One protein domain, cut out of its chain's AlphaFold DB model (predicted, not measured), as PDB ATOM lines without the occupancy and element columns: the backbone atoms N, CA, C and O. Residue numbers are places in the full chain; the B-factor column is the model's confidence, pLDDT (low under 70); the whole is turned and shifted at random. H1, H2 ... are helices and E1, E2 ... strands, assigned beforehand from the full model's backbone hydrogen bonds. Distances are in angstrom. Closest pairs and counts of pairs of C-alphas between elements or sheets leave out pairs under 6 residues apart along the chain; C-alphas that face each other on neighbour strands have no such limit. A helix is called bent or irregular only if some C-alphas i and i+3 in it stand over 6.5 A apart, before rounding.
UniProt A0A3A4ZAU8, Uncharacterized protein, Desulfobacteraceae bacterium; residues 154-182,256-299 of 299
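AT A GLANCE: This is residues 154 to 182 and 256 to 299 of the 299 residues of an uncharacterized protein of Desulfobacteraceae bacterium (UniProt A0A3A4ZAU8). A small three-stranded sheet with helix H3 alongside its E3 edge forms the body, and H2 leads away from it as a long arm with H1 at the far end; residues 154 to 159 of H1 stick out. The 73 printed residues hold H1, H2, E1, E2, H3 and E3 along the chain, a mixed class, with an antiparallel sheet in the order E2, E1, E3. The whole is loose, with a radius of gyration of the C-alphas of 14.7 A, and elongated, spanning 49 by 27 by 20 A.

HOW THE PARTS SIT: H1, residues 154 to 161, is irregular, but only just: C-alphas 157 and 160 are 6.9 A apart. It is close to but not clearly touching H2, residues 163 to 178, at a steep tilt of 40 degrees; their closest C-alphas are those of Pro 160 and Glu 166, 6.4 A apart. E1, residues 257 to 262, and E2, residues 267 to 271, form a hairpin, with N 260 and O 268 2.8 A apart. H3, residues 277 to 288, and E3, residues 292 to 296, follow. E1 and E3 are antiparallel, with N 261 and O 293 2.9 A apart. E2, H3 and E3 make a split strand-helix-strand unit, two parallel-running strands with E1 between them, its crossover right-handed. H2 and H3 are apart, and each only grazes the sheet: the closest C-alphas to E3 are Phe 175 to Leu 293, 7.3 A, and Asp 286 to Ile 292, 5.9 A. Every O i to N i+4 pair is within hydrogen-bond range in H2 and H3, and 2 of 4 in H1.

IN THESE COORDINATES: H1 begins at C-alpha 154 (154.002, 113.705, 164.163) and measures 11.3 A. H2 measures 22.2 A, E1 16.1 A, E2 13.2 A, H3 16.5 A and E3 13.3 A, ending at C-alpha 296 (118.920, 98.994, 172.040).

THE WHOLE: Residues 183 to 255 are not printed, and C-alphas 182 and 256 are 23.1 A apart across this cut. No link printed whole is long. The farthest C-alphas, those of Met 154 and Val 277, are 49.0 A apart. Mean pLDDT of the printed part is 78.1; residues 154 to 157, 159, 256 and 296 to 299 are under 70.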
ATOM      1  N   MET A 154     154.456 114.215 162.864       60.69
ATOM      2  CA  MET A 154     154.002 113.705 164.163       60.69
ATOM      3  C   MET A 154     152.506 113.392 164.126       60.69
ATOM      4  O   MET A 154     152.103 112.347 164.629       60.69
ATOM      5  N   ASN A 155     151.696 114.208 163.440       65.00
ATOM      6  CA  ASN A 155     150.288 113.887 163.242       65.00
ATOM      7  C   ASN A 155     150.108 112.615 162.410       65.00
ATOM      8  O   ASN A 155     149.215 111.859 162.728       65.00
ATOM      9  N   ALA A 156     150.928 112.305 161.403       64.50
ATOM     10  CA  ALA A 156     150.770 111.066 160.632       64.50
ATOM     11  C   ALA A 156     151.127 109.804 161.433       64.50
ATOM     12  O   ALA A 156     150.531 108.756 161.203       64.50
ATOM     13  N   ILE A 157     152.085 109.899 162.361       66.38
ATOM     14  CA  ILE A 157     152.479 108.779 163.231       66.38
ATOM     15  C   ILE A 157     151.460 108.577 164.353       66.38
ATOM     16  O   ILE A 157     151.140 107.442 164.696       66.38
ATOM     17  N   VAL A 158     150.944 109.671 164.919       72.06
ATOM     18  CA  VAL A 158     150.029 109.633 166.067       72.06
ATOM     19  C   VAL A 158     148.560 109.564 165.632       72.06
ATOM     20  O   VAL A 158     147.736 109.068 166.391       72.06
ATOM     21  N   ALA A 159     148.211 109.981 164.409       68.62
ATOM     22  CA  ALA A 159     146.835 109.971 163.895       68.62
ATOM     23  C   ALA A 159     146.137 108.614 164.033       68.62
ATOM     24  O   ALA A 159     145.005 108.632 164.508       68.62
ATOM     25  N   PRO A 160     146.756 107.457 163.715       70.75
ATOM     26  CA  PRO A 160     146.112 106.151 163.887       70.75
ATOM     27  C   PRO A 160     145.758 105.828 165.344       70.75
ATOM     28  O   PRO A 160     144.827 105.075 165.596       70.75
ATOM     29  N   PHE A 161     146.492 106.411 166.293       72.62
ATOM     30  CA  PHE A 161     146.296 106.247 167.736       72.62
ATOM     31  C   PHE A 161     145.528 107.419 168.354       72.62
ATOM     32  O   PHE A 161     145.401 107.518 169.574       72.62
ATOM     33  N   SER A 162     145.043 108.343 167.526       77.12
ATOM     34  CA  SER A 162     144.206 109.431 168.000       77.12
ATOM     35  C   SER A 162     142.805 108.888 168.314       77.12
ATOM     36  O   SER A 162     142.290 108.066 167.550       77.12
ATOM     37  N   PRO A 163     142.140 109.387 169.373       79.69
ATOM     38  CA  PRO A 163     140.777 108.983 169.710       79.69
ATOM     39  C   PRO A 163     139.782 108.970 168.529       79.69
ATOM     40  O   PRO A 163     139.021 108.009 168.416       79.69
ATOM     41  N   PRO A 164     139.767 109.964 167.608       78.69
ATOM     42  CA  PRO A 164     138.821 109.944 166.492       78.69
ATOM     43  C   PRO A 164     139.130 108.866 165.444       78.69
ATOM     44  O   PRO A 164     138.201 108.305 164.862       78.69
ATOM     45  N   GLU A 165     140.402 108.565 165.178       75.94
ATOM     46  CA  GLU A 165     140.766 107.549 164.183       75.94
ATOM     47  C   GLU A 165     140.615 106.134 164.751       75.94
ATOM     48  O   GLU A 165     140.165 105.228 164.049       75.94
ATOM     49  N   GLU A 166     140.876 105.962 166.048       79.06
ATOM     50  CA  GLU A 166     140.561 104.731 166.763       79.06
ATOM     51  C   GLU A 166     139.049 104.462 166.746       79.06
ATOM     52  O   GLU A 166     138.621 103.350 166.428       79.06
ATOM     53  N   GLN A 167     138.222 105.483 167.000       79.25
ATOM     54  CA  GLN A 167     136.769 105.362 166.888       79.25
ATOM     55  C   GLN A 167     136.346 104.967 165.469       79.25
ATOM     56  O   GLN A 167     135.579 104.022 165.316       79.25
ATOM     57  N   ARG A 168     136.894 105.604 164.426       80.06
ATOM     58  CA  ARG A 168     136.620 105.230 163.025       80.06
ATOM     59  C   ARG A 168     137.020 103.796 162.707       80.06
ATOM     60  O   ARG A 168     136.260 103.096 162.043       80.06
ATOM     61  N   SER A 169     138.188 103.353 163.170       77.44
ATOM     62  CA  SER A 169     138.652 101.975 162.989       77.44
ATOM     63  C   SER A 169     137.704 100.983 163.666       77.44
ATOM     64  O   SER A 169     137.247 100.038 163.023       77.44
ATOM     65  N   ARG A 170     137.312 101.244 164.921       82.00
ATOM     66  CA  ARG A 170     136.333 100.430 165.659       82.00
ATOM     67  C   ARG A 170     134.976 100.393 164.959       82.00
ATOM     68  O   ARG A 170     134.402  99.318 164.815       82.00
ATOM     69  N   THR A 171     134.476 101.536 164.490       82.06
ATOM     70  CA  THR A 171     133.230 101.611 163.719       82.06
ATOM     71  C   THR A 171     133.345 100.791 162.441       82.06
ATOM     72  O   THR A 171     132.482  99.960 162.177       82.06
ATOM     73  N   LYS A 172     134.429 100.951 161.677       82.50
ATOM     74  CA  LYS A 172     134.660 100.190 160.447       82.50
ATOM     75  C   LYS A 172     134.686  98.685 160.714       82.50
ATOM     76  O   LYS A 172     133.971  97.949 160.043       82.50
ATOM     77  N   HIS A 173     135.409  98.247 161.744       82.38
ATOM     78  CA  HIS A 173     135.405  96.851 162.181       82.38
ATOM     79  C   HIS A 173     134.007  96.364 162.573       82.38
ATOM     80  O   HIS A 173     133.624  95.264 162.186       82.38
ATOM     81  N   ALA A 174     133.219  97.169 163.288       82.06
ATOM     82  CA  ALA A 174     131.850  96.813 163.652       82.06
ATOM     83  C   ALA A 174     130.940  96.657 162.421       82.06
ATOM     84  O   ALA A 174     130.125  95.737 162.380       82.06
ATOM     85  N   PHE A 175     131.095  97.510 161.405       82.69
ATOM     86  CA  PHE A 175     130.368  97.393 160.139       82.69
ATOM     87  C   PHE A 175     130.818  96.182 159.323       82.69
ATOM     88  O   PHE A 175     129.973  95.450 158.815       82.69
ATOM     89  N   ASP A 176     132.120  95.929 159.220       80.94
ATOM     90  CA  ASP A 176     132.633  94.764 158.496       80.94
ATOM     91  C   ASP A 176     132.212  93.455 159.178       80.94
ATOM     92  O   ASP A 176     131.753  92.535 158.507       80.94
ATOM     93  N   HIS A 177     132.221  93.416 160.511       80.06
ATOM     94  CA  HIS A 177     131.671  92.310 161.289       80.06
ATOM     95  C   HIS A 177     130.141  92.202 161.157       80.06
ATOM     96  O   HIS A 177     129.596  91.109 161.149       80.06
ATOM     97  N   SER A 178     129.409  93.308 160.988       77.06
ATOM     98  CA  SER A 178     127.956  93.235 160.768       77.06
ATOM     99  C   SER A 178     127.575  92.532 159.463       77.06
ATOM    100  O   SER A 178     126.542  91.871 159.422       77.06
ATOM    101  N   LYS A 179     128.425  92.618 158.428       78.69
ATOM    102  CA  LYS A 179     128.202  91.963 157.129       78.69
ATOM    103  C   LYS A 179     128.282  90.439 157.217       78.69
ATOM    104  O   LYS A 179     127.736  89.761 156.353       78.69
ATOM    105  N   THR A 180     128.976  89.897 158.221       80.12
ATOM    106  CA  THR A 180     129.070  88.443 158.417       80.12
ATOM    107  C   THR A 180     127.816  87.879 159.087       80.12
ATOM    108  O   THR A 180     127.523  86.690 158.955       80.12
ATOM    109  N   PHE A 181     127.031  88.718 159.769       75.06
ATOM    110  CA  PHE A 181     125.772  88.309 160.375       75.06
ATOM    111  C   PHE A 181     124.614  88.334 159.382       75.06
ATOM    112  O   PHE A 181     124.508  89.186 158.506       75.06
ATOM    113  N   SER A 182     123.659  87.423 159.584       77.19
ATOM    114  CA  SER A 182     122.375  87.529 158.898       77.19
ATOM    115  C   SER A 182     121.667  88.815 159.310       77.19
ATOM    116  O   SER A 182     121.601  89.144 160.492       77.19
ATOM    117  N   ALA A 256     111.262 103.179 174.242       68.56
ATOM    118  CA  ALA A 256     112.014 102.364 173.310       68.56
ATOM    119  C   ALA A 256     113.064 103.237 172.603       68.56
ATOM    120  O   ALA A 256     112.856 103.681 171.471       68.56
ATOM    121  N   VAL A 257     114.174 103.533 173.282       77.12
ATOM    122  CA  VAL A 257     115.271 104.323 172.710       77.12
ATOM    123  C   VAL A 257     116.188 103.419 171.886       77.12
ATOM    124  O   VAL A 257     116.772 102.451 172.371       77.12
ATOM    125  N   LEU A 258     116.326 103.749 170.605       82.31
ATOM    126  CA  LEU A 258     117.238 103.102 169.675       82.31
ATOM    127  C   LEU A 258     118.474 103.979 169.482       82.31
ATOM    128  O   LEU A 258     118.354 105.147 169.113       82.31
ATOM    129  N   THR A 259     119.660 103.404 169.665       81.62
ATOM    130  CA  THR A 259     120.909 104.026 169.221       81.62
ATOM    131  C   THR A 259     121.247 103.511 167.829       81.62
ATOM    132  O   THR A 259     121.407 102.307 167.619       81.62
ATOM    133  N   VAL A 260     121.333 104.427 166.869       84.75
ATOM    134  CA  VAL A 260     121.714 104.153 165.484       84.75
ATOM    135  C   VAL A 260     123.101 104.721 165.238       84.75
ATOM    136  O   VAL A 260     123.291 105.925 165.374       84.75
ATOM    137  N   THR A 261     124.045 103.878 164.836       82.81
ATOM    138  CA  THR A 261     125.397 104.303 164.462       82.81
ATOM    139  C   THR A 261     125.515 104.342 162.942       82.81
ATOM    140  O   THR A 261     125.201 103.355 162.269       82.81
ATOM    141  N   ASP A 262     125.958 105.472 162.385       83.69
ATOM    142  CA  ASP A 262     126.244 105.604 160.951       83.69
ATOM    143  C   ASP A 262     127.652 105.107 160.576       83.69
ATOM    144  O   ASP A 262     128.508 104.876 161.431       83.69
ATOM    145  N   GLY A 263     127.919 104.965 159.273       73.62
ATOM    146  CA  GLY A 263     129.229 104.541 158.757       73.62
ATOM    147  C   GLY A 263     130.393 105.501 159.053       73.62
ATOM    148  O   GLY A 263     131.543 105.155 158.792       73.62
ATOM    149  N   VAL A 264     130.120 106.696 159.588       75.25
ATOM    150  CA  VAL A 264     131.134 107.672 160.026       75.25
ATOM    151  C   VAL A 264     131.430 107.523 161.528       75.25
ATOM    152  O   VAL A 264     132.434 108.051 162.008       75.25
ATOM    153  N   GLY A 265     130.604 106.771 162.261       73.38
ATOM    154  CA  GLY A 265     130.738 106.522 163.696       73.38
ATOM    155  C   GLY A 265     129.984 107.520 164.567       73.38
ATOM    156  O   GLY A 265     130.322 107.669 165.739       73.38
ATOM    157  N   ARG A 266     128.994 108.228 164.008       81.12
ATOM    158  CA  ARG A 266     128.096 109.086 164.786       81.12
ATOM    159  C   ARG A 266     126.911 108.278 165.283       81.12
ATOM    160  O   ARG A 266     126.248 107.594 164.501       81.12
ATOM    161  N   ASP A 267     126.632 108.438 166.568       83.38
ATOM    162  CA  ASP A 267     125.518 107.792 167.244       83.38
ATOM    163  C   ASP A 267     124.325 108.744 167.337       83.38
ATOM    164  O   ASP A 267     124.430 109.864 167.840       83.38
ATOM    165  N   TYR A 268     123.169 108.280 166.876       83.31
ATOM    166  CA  TYR A 268     121.895 108.983 166.961       83.31
ATOM    167  C   TYR A 268     120.979 108.223 167.910       83.31
ATOM    168  O   TYR A 268     120.682 107.052 167.688       83.31
ATOM    169  N   ARG A 269     120.500 108.898 168.957       82.94
ATOM    170  CA  ARG A 269     119.478 108.354 169.857       82.94
ATOM    171  C   ARG A 269     118.104 108.753 169.344       82.94
ATOM    172  O   ARG A 269     117.802 109.938 169.238       82.94
ATOM    173  N   LEU A 270     117.290 107.764 169.005       82.25
ATOM    174  CA  LEU A 270     115.957 107.948 168.449       82.25
ATOM    175  C   LEU A 270     114.940 107.237 169.336       82.25
ATOM    176  O   LEU A 270     115.078 106.048 169.603       82.25
ATOM    177  N   SER A 271     113.889 107.941 169.751       81.56
ATOM    178  CA  SER A 271     112.729 107.292 170.367       81.56
ATOM    179  C   SER A 271     111.936 106.572 169.281       81.56
ATOM    180  O   SER A 271     111.340 107.215 168.418       81.56
ATOM    181  N   TRP A 272     111.936 105.239 169.303       81.31
ATOM    182  CA  TRP A 272     111.299 104.409 168.281       81.31
ATOM    183  C   TRP A 272     109.797 104.689 168.163       81.31
ATOM    184  O   TRP A 272     109.259 104.771 167.057       81.31
ATOM    185  N   LEU A 273     109.133 104.915 169.301       75.62
ATOM    186  CA  LEU A 273     107.705 105.235 169.367       75.62
ATOM    187  C   LEU A 273     107.392 106.608 168.762       75.62
ATOM    188  O   LEU A 273     106.375 106.751 168.090       75.62
ATOM    189  N   GLY A 274     108.298 107.579 168.901       75.69
ATOM    190  CA  GLY A 274     108.157 108.912 168.305       75.69
ATOM    191  C   GLY A 274     108.407 108.971 166.791       75.69
ATOM    192  O   GLY A 274     108.157 110.004 166.175       75.69
ATOM    193  N   LEU A 275     108.905 107.893 166.175       81.44
ATOM    194  CA  LEU A 275     109.161 107.849 164.734       81.44
ATOM    195  C   LEU A 275     107.897 107.522 163.937       81.44
ATOM    196  O   LEU A 275     107.172 106.578 164.254       81.44
ATOM    197  N   ASN A 276     107.710 108.229 162.821       83.88
ATOM    198  CA  ASN A 276     106.667 107.922 161.845       83.88
ATOM    199  C   ASN A 276     106.946 106.592 161.127       83.88
ATOM    200  O   ASN A 276     108.102 106.213 160.928       83.88
ATOM    201  N   VAL A 277     105.894 105.935 160.622       81.38
ATOM    202  CA  VAL A 277     105.993 104.649 159.894       81.38
ATOM    203  C   VAL A 277     107.048 104.697 158.780       81.38
ATOM    204  O   VAL A 277     107.925 103.840 158.727       81.38
ATOM    205  N   ARG A 278     107.063 105.767 157.972       84.06
ATOM    206  CA  ARG A 278     108.063 105.965 156.902       84.06
ATOM    207  C   ARG A 278     109.506 106.039 157.416       84.06
ATOM    208  O   ARG A 278     110.427 105.602 156.733       84.06
ATOM    209  N   GLN A 279     109.724 106.618 158.598       84.56
ATOM    210  CA  GLN A 279     111.053 106.707 159.209       84.56
ATOM    211  C   GLN A 279     111.496 105.343 159.746       84.56
ATOM    212  O   GLN A 279     112.640 104.955 159.523       84.56
ATOM    213  N   ARG A 280     110.585 104.590 160.376       83.81
ATOM    214  CA  ARG A 280     110.851 103.218 160.838       83.81
ATOM    215  C   ARG A 280     111.187 102.293 159.666       83.81
ATOM    216  O   ARG A 280     112.195 101.597 159.709       83.81
ATOM    217  N   GLU A 281     110.410 102.348 158.585       84.56
ATOM    218  CA  GLU A 281     110.678 101.593 157.353       84.56
ATOM    219  C   GLU A 281     112.027 101.956 156.729       84.56
ATOM    220  O   GLU A 281     112.763 101.071 156.290       84.56
ATOM    221  N   LYS A 282     112.385 103.247 156.728       87.56
ATOM    222  CA  LYS A 282     113.699 103.697 156.260       87.56
ATOM    223  C   LYS A 282     114.826 103.109 157.109       87.56
ATOM    224  O   LYS A 282     115.775 102.587 156.537       87.56
ATOM    225  N   ILE A 283     114.711 103.136 158.438       85.56
ATOM    226  CA  ILE A 283     115.716 102.550 159.339       85.56
ATOM    227  C   ILE A 283     115.853 101.048 159.079       85.56
ATOM    228  O   ILE A 283     116.962 100.557 158.900       85.56
ATOM    229  N   ILE A 284     114.740 100.320 158.963       84.88
ATOM    230  CA  ILE A 284     114.768  98.888 158.633       84.88
ATOM    231  C   ILE A 284     115.474  98.663 157.289       84.88
ATOM    232  O   ILE A 284     116.323  97.781 157.180       84.88
ATOM    233  N   LYS A 285     115.167  99.469 156.267       86.25
ATOM    234  CA  LYS A 285     115.817  99.387 154.952       86.25
ATOM    235  C   LYS A 285     117.321  99.665 155.031       86.25
ATOM    236  O   LYS A 285     118.098  98.962 154.389       86.25
ATOM    237  N   ASP A 286     117.730 100.656 155.814       85.62
ATOM    238  CA  ASP A 286     119.133 101.034 155.963       85.62
ATOM    239  C   ASP A 286     119.926  99.981 156.770       85.62
ATOM    240  O   ASP A 286     121.084  99.722 156.436       85.62
ATOM    241  N   ILE A 287     119.304  99.297 157.743       85.06
ATOM    242  CA  ILE A 287     119.887  98.131 158.445       85.06
ATOM    243  C   ILE A 287     120.076  96.960 157.471       85.06
ATOM    244  O   ILE A 287     121.155  96.367 157.402       85.06
ATOM    245  N   LYS A 288     119.048  96.651 156.665       82.88
ATOM    246  CA  LYS A 288     119.116  95.597 155.635       82.88
ATOM    247  C   LYS A 288     120.227  95.854 154.618       82.88
ATOM    248  O   LYS A 288     120.868  94.917 154.169       82.88
ATOM    249  N   ALA A 289     120.476  97.120 154.291       82.38
ATOM    250  CA  ALA A 289     121.551  97.537 153.397       82.38
ATOM    251  C   ALA A 289     122.922  97.694 154.091       82.38
ATOM    252  O   ALA A 289     123.857  98.175 153.454       82.38
ATOM    253  N   HIS A 290     123.032  97.358 155.382       80.62
ATOM    254  CA  HIS A 290     124.250  97.472 156.201       80.62
ATOM    255  C   HIS A 290     124.851  98.887 156.216       80.62
ATOM    256  O   HIS A 290     126.061  99.074 156.323       80.62
ATOM    257  N   LYS A 291     123.993  99.905 156.095       81.62
ATOM    258  CA  LYS A 291     124.390 101.322 156.121       81.62
ATOM    259  C   LYS A 291     124.413 101.899 157.527       81.62
ATOM    260  O   LYS A 291     125.099 102.892 157.767       81.62
ATOM    261  N   ILE A 292     123.654 101.287 158.428       85.88
ATOM    262  CA  ILE A 292     123.556 101.678 159.828       85.88
ATOM    263  C   ILE A 292     123.598 100.444 160.725       85.88
ATOM    264  O   ILE A 292     123.101  99.379 160.351       85.88
ATOM    265  N   LEU A 293     124.159 100.612 161.919       81.56
ATOM    266  CA  LEU A 293     124.087  99.629 162.995       81.56
ATOM    267  C   LEU A 293     123.041 100.079 164.005       81.56
ATOM    268  O   LEU A 293     122.912 101.271 164.281       81.56
ATOM    269  N   SER A 294     122.294  99.125 164.550       81.31
ATOM    270  CA  SER A 294     121.226  99.399 165.503       81.31
ATOM    271  C   SER A 294     121.513  98.685 166.820       81.31
ATOM    272  O   SER A 294     121.876  97.509 166.826       81.31
ATOM    273  N   LYS A 295     121.406  99.412 167.933       79.25
ATOM    274  CA  LYS A 295     121.516  98.868 169.288       79.25
ATOM    275  C   LYS A 295     120.401  99.435 170.152       79.25
ATOM    276  O   LYS A 295     120.107 100.629 170.098       79.25
ATOM    277  N   LEU A 296     119.796  98.571 170.956       68.62
ATOM    278  CA  LEU A 296     118.920  98.994 172.040       68.62
ATOM    279  C   LEU A 296     119.744  99.816 173.034       68.62
ATOM    280  O   LEU A 296     120.807  99.369 173.460       68.62
ATOM    281  N   ALA A 297     119.285 101.026 173.352       60.00
ATOM    282  CA  ALA A 297     119.820 101.744 174.496       60.00
ATOM    283  C   ALA A 297     119.132 101.178 175.740       60.00
ATOM    284  O   ALA A 297     117.922 101.332 175.895       60.00
ATOM    285  N   GLU A 298     119.891 100.490 176.585       52.47
ATOM    286  CA  GLU A 298     119.449 100.211 177.950       52.47
ATOM    287  C   GLU A 298     119.438 101.546 178.708       52.47
ATOM    288  O   GLU A 298     120.404 102.315 178.629       52.47
ATOM    289  N   VAL A 299     118.298 101.850 179.332       44.78
ATOM    290  CA  VAL A 299     118.115 102.993 180.239       44.78
ATOM    291  C   VAL A 299     118.580 102.587 181.625       44.78
ATOM    292  O   VAL A 299     118.172 101.486 182.060       44.78
TER     293      VAL A 299